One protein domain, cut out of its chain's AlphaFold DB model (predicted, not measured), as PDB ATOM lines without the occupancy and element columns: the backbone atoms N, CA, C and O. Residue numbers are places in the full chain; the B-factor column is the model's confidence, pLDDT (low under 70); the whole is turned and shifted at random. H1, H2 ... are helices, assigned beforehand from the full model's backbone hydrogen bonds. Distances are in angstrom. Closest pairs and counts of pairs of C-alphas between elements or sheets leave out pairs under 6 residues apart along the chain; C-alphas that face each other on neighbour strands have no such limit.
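What this domain is: This is residues 117 to 162 and 171 to 207 of the 365 residues of the protein "TBP-associated factor 4" of Morchella conica CCBAS932 (UniProt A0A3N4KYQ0). One long helix, H3, runs along the longest axis, and H2 meets it by its first residues and points away from it, about crosswise. H1 sticks out as a separate arm, as do residues 186 to 207 at the other end of H3. The 83 printed residues, with three named helices in the order H1, H2, H3 and no named strand, are all helix in class. The whole is extended and flat, with a radius of gyration of the C-alphas of 18.7 A and spans of 59 by 42 by 15 A.

How they stand to each other: H3, residues 172 to 204, touches H2, residues 139 to 152, about perpendicular at 78 degrees. H3 touches H2 with residues 177 to 178 alone, and H2 touches H3 with residues 139 to 143 alone; the closest C-alphas of the two helices, those of Pro 139 and Ala 177, are 6.2 A apart. H1, residues 117 to 129, stands free, apart from H2 and H3. In H1, H2 and H3 every O i to N i+4 pair is within hydrogen-bond range.

Where its parts are: H3 is 47.3 A long, ending at C-alpha 204 (8.773, 12.853, -55.619). H2 measures 19.6 A. H1 measures 18.3 A from C-alpha 117 (27.040, 42.813, -36.797).

The domain as a whole: The C-alphas of Asn 161 and Asn 207, the farthest apart, are 60.4 A apart. Residues 163 to 170 are not printed; C-alphas 162 and 171 are 9.3 A apart across this cut, in the link H2 to H3. The link H1 to H2 is short. Confidence is under 70 at residues 128 to 129, 131, 157 to 162, 171 to 174 and 204 to 207.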
ATOM      1  N   ALA A 117      28.054  43.208 -35.819       88.25
ATOM      2  CA  ALA A 117      27.040  42.813 -36.797       88.25
ATOM      3  C   ALA A 117      26.346  41.485 -36.431       88.25
ATOM      4  O   ALA A 117      25.124  41.359 -36.568       88.25
ATOM      5  N   ARG A 118      27.090  40.498 -35.912       84.00
ATOM      6  CA  ARG A 118      26.527  39.215 -35.447       84.00
ATOM      7  C   ARG A 118      25.646  39.392 -34.211       84.00
ATOM      8  O   ARG A 118      24.541  38.843 -34.168       84.00
ATOM      9  N   ILE A 119      26.097  40.184 -33.240       85.50
ATOM     10  CA  ILE A 119      25.333  40.509 -32.029       85.50
ATOM     11  C   ILE A 119      24.061  41.284 -32.398       85.50
ATOM     12  O   ILE A 119      22.976  40.937 -31.925       85.50
ATOM     13  N   ALA A 120      24.154  42.274 -33.290       88.31
ATOM     14  CA  ALA A 120      23.001  43.024 -33.783       88.31
ATOM     15  C   ALA A 120      21.990  42.113 -34.494       88.31
ATOM     16  O   ALA A 120      20.786  42.218 -34.245       88.31
ATOM     17  N   HIS A 121      22.461  41.166 -35.310       88.38
ATOM     18  CA  HIS A 121      21.599  40.192 -35.973       88.38
ATOM     19  C   HIS A 121      20.893  39.263 -34.972       88.38
ATOM     20  O   HIS A 121      19.683  39.049 -35.084       88.38
ATOM     21  N   ARG A 122      21.603  38.749 -33.953       85.88
ATOM     22  CA  ARG A 122      20.992  37.951 -32.873       85.88
ATOM     23  C   ARG A 122      19.938  38.763 -32.119       85.88
ATOM     24  O   ARG A 122      18.818  38.289 -31.957       85.88
ATOM     25  N   ARG A 123      20.250  40.004 -31.740       84.50
ATOM     26  CA  ARG A 123      19.312  40.894 -31.041       84.50
ATOM     27  C   ARG A 123      18.078  41.198 -31.890       84.50
ATOM     28  O   ARG A 123      16.961  41.219 -31.383       84.50
ATOM     29  N   GLN A 124      18.250  41.392 -33.195       80.94
ATOM     30  CA  GLN A 124      17.128  41.593 -34.108       80.94
ATOM     31  C   GLN A 124      16.271  40.327 -34.240       80.94
ATOM     32  O   GLN A 124      15.047  40.431 -34.320       80.94
ATOM     33  N   ALA A 125      16.878  39.137 -34.227       71.88
ATOM     34  CA  ALA A 125      16.142  37.877 -34.173       71.88
ATOM     35  C   ALA A 125      15.357  37.743 -32.857       71.88
ATOM     36  O   ALA A 125      14.174  37.416 -32.903       71.88
ATOM     37  N   GLU A 126      15.954  38.094 -31.716       75.94
ATOM     38  CA  GLU A 126      15.283  38.114 -30.408       75.94
ATOM     39  C   GLU A 126      14.088  39.082 -30.393       75.94
ATOM     40  O   GLU A 126      12.990  38.711 -29.975       75.94
ATOM     41  N   ILE A 127      14.243  40.286 -30.952       74.25
ATOM     42  CA  ILE A 127      13.144  41.255 -31.096       74.25
ATOM     43  C   ILE A 127      12.037  40.699 -32.003       74.25
ATOM     44  O   ILE A 127      10.859  40.819 -31.680       74.25
ATOM     45  N   ARG A 128      12.385  40.021 -33.105       69.69
ATOM     46  CA  ARG A 128      11.393  39.361 -33.976       69.69
ATOM     47  C   ARG A 128      10.692  38.185 -33.292       69.69
ATOM     48  O   ARG A 128       9.567  37.854 -33.667       69.69
ATOM     49  N   THR A 129      11.336  37.546 -32.317       68.00
ATOM     50  CA  THR A 129      10.698  36.530 -31.467       68.00
ATOM     51  C   THR A 129       9.879  37.137 -30.330       68.00
ATOM     52  O   THR A 129       8.983  36.474 -29.812       68.00
ATOM     53  N   ALA A 130      10.110  38.406 -29.978       75.88
ATOM     54  CA  ALA A 130       9.298  39.136 -29.019       75.88
ATOM     55  C   ALA A 130       7.950  39.513 -29.657       75.88
ATOM     56  O   ALA A 130       7.753  40.606 -30.191       75.88
ATOM     57  N   HIS A 131       7.000  38.584 -29.560       68.56
ATOM     58  CA  HIS A 131       5.620  38.692 -30.050       68.56
ATOM     59  C   HIS A 131       4.837  39.905 -29.530       68.56
ATOM     60  O   HIS A 131       3.825  40.275 -30.122       68.56
ATOM     61  N   LEU A 132       5.325  40.540 -28.466       73.31
ATOM     62  CA  LEU A 132       4.798  41.788 -27.920       73.31
ATOM     63  C   LEU A 132       5.021  42.986 -28.859       73.31
ATOM     64  O   LEU A 132       4.210  43.903 -28.875       73.31
ATOM     65  N   SER A 133       6.103  42.978 -29.647       78.88
ATOM     66  CA  SER A 133       6.479  44.103 -30.518       78.88
ATOM     67  C   SER A 133       5.856  44.038 -31.915       78.88
ATOM     68  O   SER A 133       5.704  45.061 -32.576       78.88
ATOM     69  N   ASN A 134       5.486  42.839 -32.370       82.44
ATOM     70  CA  ASN A 134       4.887  42.624 -33.680       82.44
ATOM     71  C   ASN A 134       3.923  41.424 -33.628       82.44
ATOM     72  O   ASN A 134       4.320  40.286 -33.917       82.44
ATOM     73  N   PRO A 135       2.671  41.640 -33.187       85.69
ATOM     74  CA  PRO A 135       1.692  40.572 -33.124       85.69
ATOM     75  C   PRO A 135       1.282  40.155 -34.544       85.69
ATOM     76  O   PRO A 135       1.024  40.976 -35.418       85.69
ATOM     77  N   PHE A 136       1.207  38.843 -34.767       91.19
ATOM     78  CA  PHE A 136       0.760  38.246 -36.030       91.19
ATOM     79  C   PHE A 136      -0.696  38.617 -36.375       91.19
ATOM     80  O   PHE A 136      -1.050  38.726 -37.546       91.19
ATOM     81  N   LEU A 137      -1.539  38.822 -35.359       91.81
ATOM     82  CA  LEU A 137      -2.895  39.348 -35.497       91.81
ATOM     83  C   LEU A 137      -2.938  40.797 -35.010       91.81
ATOM     84  O   LEU A 137      -2.351  41.117 -33.980       91.81
ATOM     85  N   THR A 138      -3.690  41.658 -35.694       90.12
ATOM     86  CA  THR A 138      -3.921  43.031 -35.235       90.12
ATOM     87  C   THR A 138      -4.713  43.014 -33.917       90.12
ATOM     88  O   THR A 138      -5.863  42.559 -33.895       90.12
ATOM     89  N   PRO A 139      -4.128  43.482 -32.797       84.50
ATOM     90  CA  PRO A 139      -4.705  43.290 -31.468       84.50
ATOM     91  C   PRO A 139      -6.040  44.022 -31.307       84.50
ATOM     92  O   PRO A 139      -6.933  43.506 -30.645       84.50
ATOM     93  N   GLU A 140      -6.212  45.168 -31.968       85.81
ATOM     94  CA  GLU A 140      -7.450  45.957 -31.955       85.81
ATOM     95  C   GLU A 140      -8.624  45.233 -32.622       85.81
ATOM     96  O   GLU A 140      -9.737  45.203 -32.099       85.81
ATOM     97  N   ILE A 141      -8.401  44.615 -33.785       88.75
ATOM     98  CA  ILE A 141      -9.456  43.869 -34.481       88.75
ATOM     99  C   ILE A 141      -9.782  42.605 -33.692       88.75
ATOM    100  O   ILE A 141     -10.952  42.237 -33.547       88.75
ATOM    101  N   LEU A 142      -8.749  41.947 -33.160       88.56
ATOM    102  CA  LEU A 142      -8.912  40.738 -32.375       88.56
ATOM    103  C   LEU A 142      -9.702  41.003 -31.091       88.56
ATOM    104  O   LEU A 142     -10.662  40.280 -30.831       88.56
ATOM    105  N   SER A 143      -9.348  42.032 -30.321       85.75
ATOM    106  CA  SER A 143     -10.026  42.379 -29.068       85.75
ATOM    107  C   SER A 143     -11.490  42.748 -29.303       85.75
ATOM    108  O   SER A 143     -12.368  42.217 -28.625       85.75
ATOM    109  N   ASN A 144     -11.779  43.552 -30.330       87.31
ATOM    110  CA  ASN A 144     -13.145  43.910 -30.713       87.31
ATOM    111  C   ASN A 144     -13.981  42.684 -31.110       87.31
ATOM    112  O   ASN A 144     -15.149  42.565 -30.728       87.31
ATOM    113  N   ARG A 145     -13.399  41.747 -31.869       90.31
ATOM    114  CA  ARG A 145     -14.083  40.501 -32.252       90.31
ATOM    115  C   ARG A 145     -14.294  39.573 -31.069       90.31
ATOM    116  O   ARG A 145     -15.377  39.005 -30.950       90.31
ATOM    117  N   LEU A 146     -13.285  39.433 -30.215       87.88
ATOM    118  CA  LEU A 146     -13.356  38.636 -28.997       87.88
ATOM    119  C   LEU A 146     -14.479  39.172 -28.104       87.88
ATOM    120  O   LEU A 146     -15.368  38.416 -27.739       87.88
ATOM    121  N   PHE A 147     -14.515  40.487 -27.879       86.62
ATOM    122  CA  PHE A 147     -15.551  41.161 -27.099       86.62
ATOM    123  C   PHE A 147     -16.962  40.890 -27.636       86.62
ATOM    124  O   PHE A 147     -17.844  40.478 -26.883       86.62
ATOM    125  N   ARG A 148     -17.174  41.063 -28.951       91.00
ATOM    126  CA  ARG A 148     -18.466  40.760 -29.592       91.00
ATOM    127  C   ARG A 148     -18.848  39.292 -29.407       91.00
ATOM    128  O   ARG A 148     -19.956  39.006 -28.976       91.00
ATOM    129  N   LYS A 149     -17.914  38.368 -29.646       92.06
ATOM    130  CA  LYS A 149     -18.159  36.925 -29.497       92.06
ATOM    131  C   LYS A 149     -18.465  36.510 -28.062       92.06
ATOM    132  O   LYS A 149     -19.345  35.681 -27.863       92.06
ATOM    133  N   THR A 150     -17.780  37.076 -27.076       87.19
ATOM    134  CA  THR A 150     -18.035  36.797 -25.656       87.19
ATOM    135  C   THR A 150     -19.413  37.291 -25.239       87.19
ATOM    136  O   THR A 150     -20.135  36.560 -24.560       87.19
ATOM    137  N   ARG A 151     -19.803  38.486 -25.703       89.44
ATOM    138  CA  ARG A 151     -21.148  39.035 -25.500       89.44
ATOM    139  C   ARG A 151     -22.221  38.153 -26.146       89.44
ATOM    140  O   ARG A 151     -23.201  37.832 -25.484       89.44
ATOM    141  N   ASP A 152     -22.026  37.743 -27.398       95.00
ATOM    142  CA  ASP A 152     -22.979  36.893 -28.127       95.00
ATOM    143  C   ASP A 152     -23.143  35.512 -27.472       95.00
ATOM    144  O   ASP A 152     -24.234  34.950 -27.461       95.00
ATOM    145  N   ALA A 153     -22.065  34.968 -26.900       93.81
ATOM    146  CA  ALA A 153     -22.064  33.671 -26.226       93.81
ATOM    147  C   ALA A 153     -22.559  33.722 -24.768       93.81
ATOM    148  O   ALA A 153     -22.451  32.712 -24.072       93.81
ATOM    149  N   ALA A 154     -23.039  34.879 -24.285       91.69
ATOM    150  CA  ALA A 154     -23.437  35.114 -22.890       91.69
ATOM    151  C   ALA A 154     -22.389  34.646 -21.858       91.69
ATOM    152  O   ALA A 154     -22.710  34.287 -20.724       91.69
ATOM    153  N   CYS A 155     -21.120  34.633 -22.259       86.00
ATOM    154  CA  CYS A 155     -20.021  34.285 -21.378       86.00
ATOM    155  C   CYS A 155     -19.772  35.454 -20.426       86.00
ATOM    156  O   CYS A 155     -19.968  36.613 -20.804       86.00
ATOM    157  N   GLN A 156     -19.319  35.163 -19.200       79.38
ATOM    158  CA  GLN A 156     -18.876  36.223 -18.301       79.38
ATOM    159  C   GLN A 156     -17.824  37.051 -19.030       79.38
ATOM    160  O   GLN A 156     -16.802  36.532 -19.485       79.38
ATOM    161  N   LEU A 157     -18.133  38.335 -19.194       65.44
ATOM    162  CA  LEU A 157     -17.232  39.273 -19.821       65.44
ATOM    163  C   LEU A 157     -15.986  39.318 -18.941       65.44
ATOM    164  O   LEU A 157     -16.054  39.796 -17.807       65.44
ATOM    165  N   PHE A 158     -14.867  38.793 -19.438       66.06
ATOM    166  CA  PHE A 158     -13.582  38.969 -18.775       66.06
ATOM    167  C   PHE A 158     -13.397  40.479 -18.622       66.06
ATOM    168  O   PHE A 158     -13.323  41.218 -19.603       66.06
ATOM    169  N   THR A 159     -13.504  40.961 -17.384       51.41
ATOM    170  CA  THR A 159     -13.524  42.392 -17.115       51.41
ATOM    171  C   THR A 159     -12.086  42.847 -17.153       51.41
ATOM    172  O   THR A 159     -11.282  42.602 -16.259       51.41
ATOM    173  N   LEU A 160     -11.761  43.447 -18.281       52.44
ATOM    174  CA  LEU A 160     -10.444  43.893 -18.662       52.44
ATOM    175  C   LEU A 160     -10.143  45.239 -17.990       52.44
ATOM    176  O   LEU A 160      -9.987  46.253 -18.660       52.44
ATOM    177  N   ASN A 161     -10.122  45.263 -16.655       42.66
ATOM    178  CA  ASN A 161     -10.012  46.500 -15.887       42.66
ATOM    179  C   ASN A 161      -8.571  47.041 -15.917       42.66
ATOM    180  O   ASN A 161      -7.719  46.629 -15.131       42.66
ATOM    181  N   ALA A 162      -8.289  47.958 -16.844       48.53
ATOM    182  CA  ALA A 162      -7.128  48.837 -16.773       48.53
ATOM    183  C   ALA A 162      -7.494  49.989 -15.830       48.53
ATOM    184  O   ALA A 162      -8.269  50.871 -16.195       48.53
ATOM    185  N   GLY A 171       0.049  44.147 -19.229       52.50
ATOM    186  CA  GLY A 171      -0.060  42.991 -18.354       52.50
ATOM    187  C   GLY A 171      -0.874  41.900 -19.029       52.50
ATOM    188  O   GLY A 171      -0.537  41.442 -20.109       52.50
ATOM    189  N   GLN A 172      -2.007  41.525 -18.445       55.66
ATOM    190  CA  GLN A 172      -2.595  40.214 -18.734       55.66
ATOM    191  C   GLN A 172      -3.400  40.107 -20.041       55.66
ATOM    192  O   GLN A 172      -3.672  39.010 -20.517       55.66
ATOM    193  N   GLN A 173      -3.796  41.225 -20.651       56.72
ATOM    194  CA  GLN A 173      -4.625  41.207 -21.870       56.72
ATOM    195  C   GLN A 173      -3.798  41.273 -23.141       56.72
ATOM    196  O   GLN A 173      -4.125  40.605 -24.123       56.72
ATOM    197  N   ALA A 174      -2.718  42.063 -23.102       61.50
ATOM    198  CA  ALA A 174      -1.676  41.968 -24.107       61.50
ATOM    199  C   ALA A 174      -1.141  40.539 -24.141       61.50
ATOM    200  O   ALA A 174      -0.965  40.011 -25.232       61.50
ATOM    201  N   ASP A 175      -1.036  39.879 -22.983       70.81
ATOM    202  CA  ASP A 175      -0.653  38.473 -22.919       70.81
ATOM    203  C   ASP A 175      -1.675  37.564 -23.614       70.81
ATOM    204  O   ASP A 175      -1.280  36.775 -24.463       70.81
ATOM    205  N   ILE A 176      -2.985  37.685 -23.363       80.44
ATOM    206  CA  ILE A 176      -3.982  36.820 -24.033       80.44
ATOM    207  C   ILE A 176      -4.023  37.064 -25.548       80.44
ATOM    208  O   ILE A 176      -4.039  36.108 -26.327       80.44
ATOM    209  N   ALA A 177      -4.025  38.325 -25.989       81.31
ATOM    210  CA  ALA A 177      -4.021  38.652 -27.413       81.31
ATOM    211  C   ALA A 177      -2.720  38.188 -28.093       81.31
ATOM    212  O   ALA A 177      -2.772  37.617 -29.185       81.31
ATOM    213  N   ALA A 178      -1.570  38.360 -27.434       83.06
ATOM    214  CA  ALA A 178      -0.280  37.872 -27.912       83.06
ATOM    215  C   ALA A 178      -0.222  36.339 -27.933       83.06
ATOM    216  O   ALA A 178       0.257  35.774 -28.914       83.06
ATOM    217  N   LEU A 179      -0.763  35.653 -26.922       85.81
ATOM    218  CA  LEU A 179      -0.856  34.192 -26.864       85.81
ATOM    219  C   LEU A 179      -1.745  33.646 -27.978       85.81
ATOM    220  O   LEU A 179      -1.371  32.686 -28.649       85.81
ATOM    221  N   LEU A 180      -2.895  34.273 -28.232       90.00
ATOM    222  CA  LEU A 180      -3.767  33.864 -29.330       90.00
ATOM    223  C   LEU A 180      -3.113  34.138 -30.687       90.00
ATOM    224  O   LEU A 180      -3.177  33.311 -31.597       90.00
ATOM    225  N   SER A 181      -2.436  35.278 -30.815       90.75
ATOM    226  CA  SER A 181      -1.650  35.615 -31.994       90.75
ATOM    227  C   SER A 181      -0.502  34.622 -32.224       90.75
ATOM    228  O   SER A 181      -0.226  34.271 -33.373       90.75
ATOM    229  N   LEU A 182       0.154  34.161 -31.158       88.38
ATOM    230  CA  LEU A 182       1.213  33.154 -31.194       88.38
ATOM    231  C   LEU A 182       0.654  31.789 -31.605       88.38
ATOM    232  O   LEU A 182       1.191  31.158 -32.512       88.38
ATOM    233  N   ALA A 183      -0.463  31.372 -31.007       92.12
ATOM    234  CA  ALA A 183      -1.151  30.134 -31.355       92.12
ATOM    235  C   ALA A 183      -1.613  30.128 -32.824       92.12
ATOM    236  O   ALA A 183      -1.468  29.120 -33.518       92.12
ATOM    237  N   ALA A 184      -2.116  31.258 -33.331       94.25
ATOM    238  CA  ALA A 184      -2.501  31.407 -34.733       94.25
ATOM    239  C   ALA A 184      -1.296  31.280 -35.680       94.25
ATOM    240  O   ALA A 184      -1.376  30.567 -36.685       94.25
ATOM    241  N   LYS A 185      -0.168  31.917 -35.340       92.56
ATOM    242  CA  LYS A 185       1.084  31.796 -36.100       92.56
ATOM    243  C   LYS A 185       1.579  30.351 -36.129       92.56
ATOM    244  O   LYS A 185       1.883  29.844 -37.207       92.56
ATOM    245  N   ASP A 186       1.627  29.680 -34.978       92.81
ATOM    246  CA  ASP A 186       2.064  28.282 -34.904       92.81
ATOM    247  C   ASP A 186       1.147  27.370 -35.727       92.81
ATOM    248  O   ASP A 186       1.606  26.565 -36.538       92.81
ATOM    249  N   ARG A 187      -0.172  27.576 -35.638       94.75
ATOM    250  CA  ARG A 187      -1.139  26.825 -36.444       94.75
ATOM    251  C   ARG A 187      -0.912  27.000 -37.948       94.75
ATOM    252  O   ARG A 187      -0.984  26.018 -38.688       94.75
ATOM    253  N   ILE A 188      -0.633  28.217 -38.410       95.25
ATOM    254  CA  ILE A 188      -0.339  28.484 -39.825       95.25
ATOM    255  C   ILE A 188       0.986  27.843 -40.234       95.25
ATOM    256  O   ILE A 188       1.035  27.196 -41.279       95.25
ATOM    257  N   ASN A 189       2.023  27.924 -39.399       92.94
ATOM    258  CA  ASN A 189       3.299  27.250 -39.649       92.94
ATOM    259  C   ASN A 189       3.129  25.732 -39.781       92.94
ATOM    260  O   ASN A 189       3.686  25.128 -40.702       92.94
ATOM    261  N   GLN A 190       2.312  25.110 -38.927       92.94
ATOM    262  CA  GLN A 190       1.972  23.689 -39.041       92.94
ATOM    263  C   GLN A 190       1.261  23.383 -40.368       92.94
ATOM    264  O   GLN A 190       1.606  22.411 -41.043       92.94
ATOM    265  N   CYS A 191       0.292  24.210 -40.775       93.44
ATOM    266  CA  CYS A 191      -0.403  24.059 -42.056       93.44
ATOM    267  C   CYS A 191       0.553  24.191 -43.250       93.44
ATOM    268  O   CYS A 191       0.522  23.349 -44.146       93.44
ATOM    269  N   VAL A 192       1.431  25.197 -43.247       95.75
ATOM    270  CA  VAL A 192       2.436  25.418 -44.298       95.75
ATOM    271  C   VAL A 192       3.422  24.255 -44.355       95.75
ATOM    272  O   VAL A 192       3.681  23.728 -45.434       95.75
ATOM    273  N   THR A 193       3.906  23.779 -43.208       94.94
ATOM    274  CA  THR A 193       4.809  22.620 -43.135       94.94
ATOM    275  C   THR A 193       4.155  21.377 -43.737       94.94
ATOM    276  O   THR A 193       4.746  20.719 -44.593       94.94
ATOM    277  N   ARG A 194       2.898  21.087 -43.373       94.38
ATOM    278  CA  ARG A 194       2.129  19.977 -43.962       94.38
ATOM    279  C   ARG A 194       1.922  20.159 -45.465       94.38
ATOM    280  O   ARG A 194       2.092  19.202 -46.217       94.38
ATOM    281  N   ALA A 195       1.606  21.371 -45.916       90.69
ATOM    282  CA  ALA A 195       1.449  21.676 -47.336       90.69
ATOM    283  C   ALA A 195       2.754  21.459 -48.118       90.69
ATOM    284  O   ALA A 195       2.720  20.878 -49.201       90.69
ATOM    285  N   ILE A 196       3.906  21.844 -47.559       92.12
ATOM    286  CA  ILE A 196       5.227  21.608 -48.157       92.12
ATOM    287  C   ILE A 196       5.534  20.113 -48.225       92.12
ATOM    288  O   ILE A 196       5.992  19.639 -49.265       92.12
ATOM    289  N   VAL A 197       5.267  19.357 -47.158       92.62
ATOM    290  CA  VAL A 197       5.448  17.896 -47.147       92.62
ATOM    291  C   VAL A 197       4.589  17.245 -48.230       92.62
ATOM    292  O   VAL A 197       5.102  16.455 -49.020       92.62
ATOM    293  N   LEU A 198       3.317  17.633 -48.345       87.31
ATOM    294  CA  LEU A 198       2.424  17.147 -49.400       87.31
ATOM    295  C   LEU A 198       2.901  17.556 -50.799       87.31
ATOM    296  O   LEU A 198       2.885  16.738 -51.717       87.31
ATOM    297  N   ALA A 199       3.366  18.791 -50.981       83.44
ATOM    298  CA  ALA A 199       3.912  19.259 -52.252       83.44
ATOM    299  C   ALA A 199       5.185  18.487 -52.642       83.44
ATOM    300  O   ALA A 199       5.337  18.096 -53.798       83.44
ATOM    301  N   ARG A 200       6.075  18.208 -51.682       84.75
ATOM    302  CA  ARG A 200       7.272  17.380 -51.893       84.75
ATOM    303  C   ARG A 200       6.912  15.931 -52.200       84.75
ATOM    304  O   ARG A 200       7.508  15.362 -53.108       84.75
ATOM    305  N   ALA A 201       5.931  15.356 -51.507       79.31
ATOM    306  CA  ALA A 201       5.429  14.015 -51.799       79.31
ATOM    307  C   ALA A 201       4.874  13.927 -53.230       79.31
ATOM    308  O   ALA A 201       5.207  12.999 -53.964       79.31
ATOM    309  N   ARG A 202       4.115  14.943 -53.668       82.25
ATOM    310  CA  ARG A 202       3.613  15.046 -55.049       82.25
ATOM    311  C   ARG A 202       4.736  15.176 -56.079       82.25
ATOM    312  O   ARG A 202       4.666  14.529 -57.114       82.25
ATOM    313  N   ARG A 203       5.783  15.958 -55.790       76.94
ATOM    314  CA  ARG A 203       6.951  16.091 -56.682       76.94
ATOM    315  C   ARG A 203       7.773  14.802 -56.766       76.94
ATOM    316  O   ARG A 203       8.133  14.391 -57.859       76.94
ATOM    317  N   ARG A 204       8.029  14.128 -55.637       67.31
ATOM    318  CA  ARG A 204       8.773  12.853 -55.619       67.31
ATOM    319  C   ARG A 204       8.052  11.752 -56.398       67.31
ATOM    320  O   ARG A 204       8.708  10.998 -57.102       67.31
ATOM    321  N   ALA A 205       6.722  11.702 -56.326       56.81
ATOM    322  CA  ALA A 205       5.924  10.729 -57.069       56.81
ATOM    323  C   ALA A 205       5.894  10.969 -58.593       56.81
ATOM    324  O   ALA A 205       5.503  10.070 -59.325       56.81
ATOM    325  N   GLN A 206       6.295  12.150 -59.083       52.84
ATOM    326  CA  GLN A 206       6.286  12.468 -60.518       52.84
ATOM    327  C   GLN A 206       7.637  12.302 -61.219       52.84
ATOM    328  O   GLN A 206       7.671  12.275 -62.444       52.84
ATOM    329  N   ASN A 207       8.733  12.125 -60.481       52.88
ATOM    330  CA  ASN A 207      10.039  11.877 -61.101       52.88
ATOM    331  C   ASN A 207      10.223  10.411 -61.532       52.88
ATOM    332  O   ASN A 207      11.177  10.090 -62.233       52.88
TER     333      ASN A 207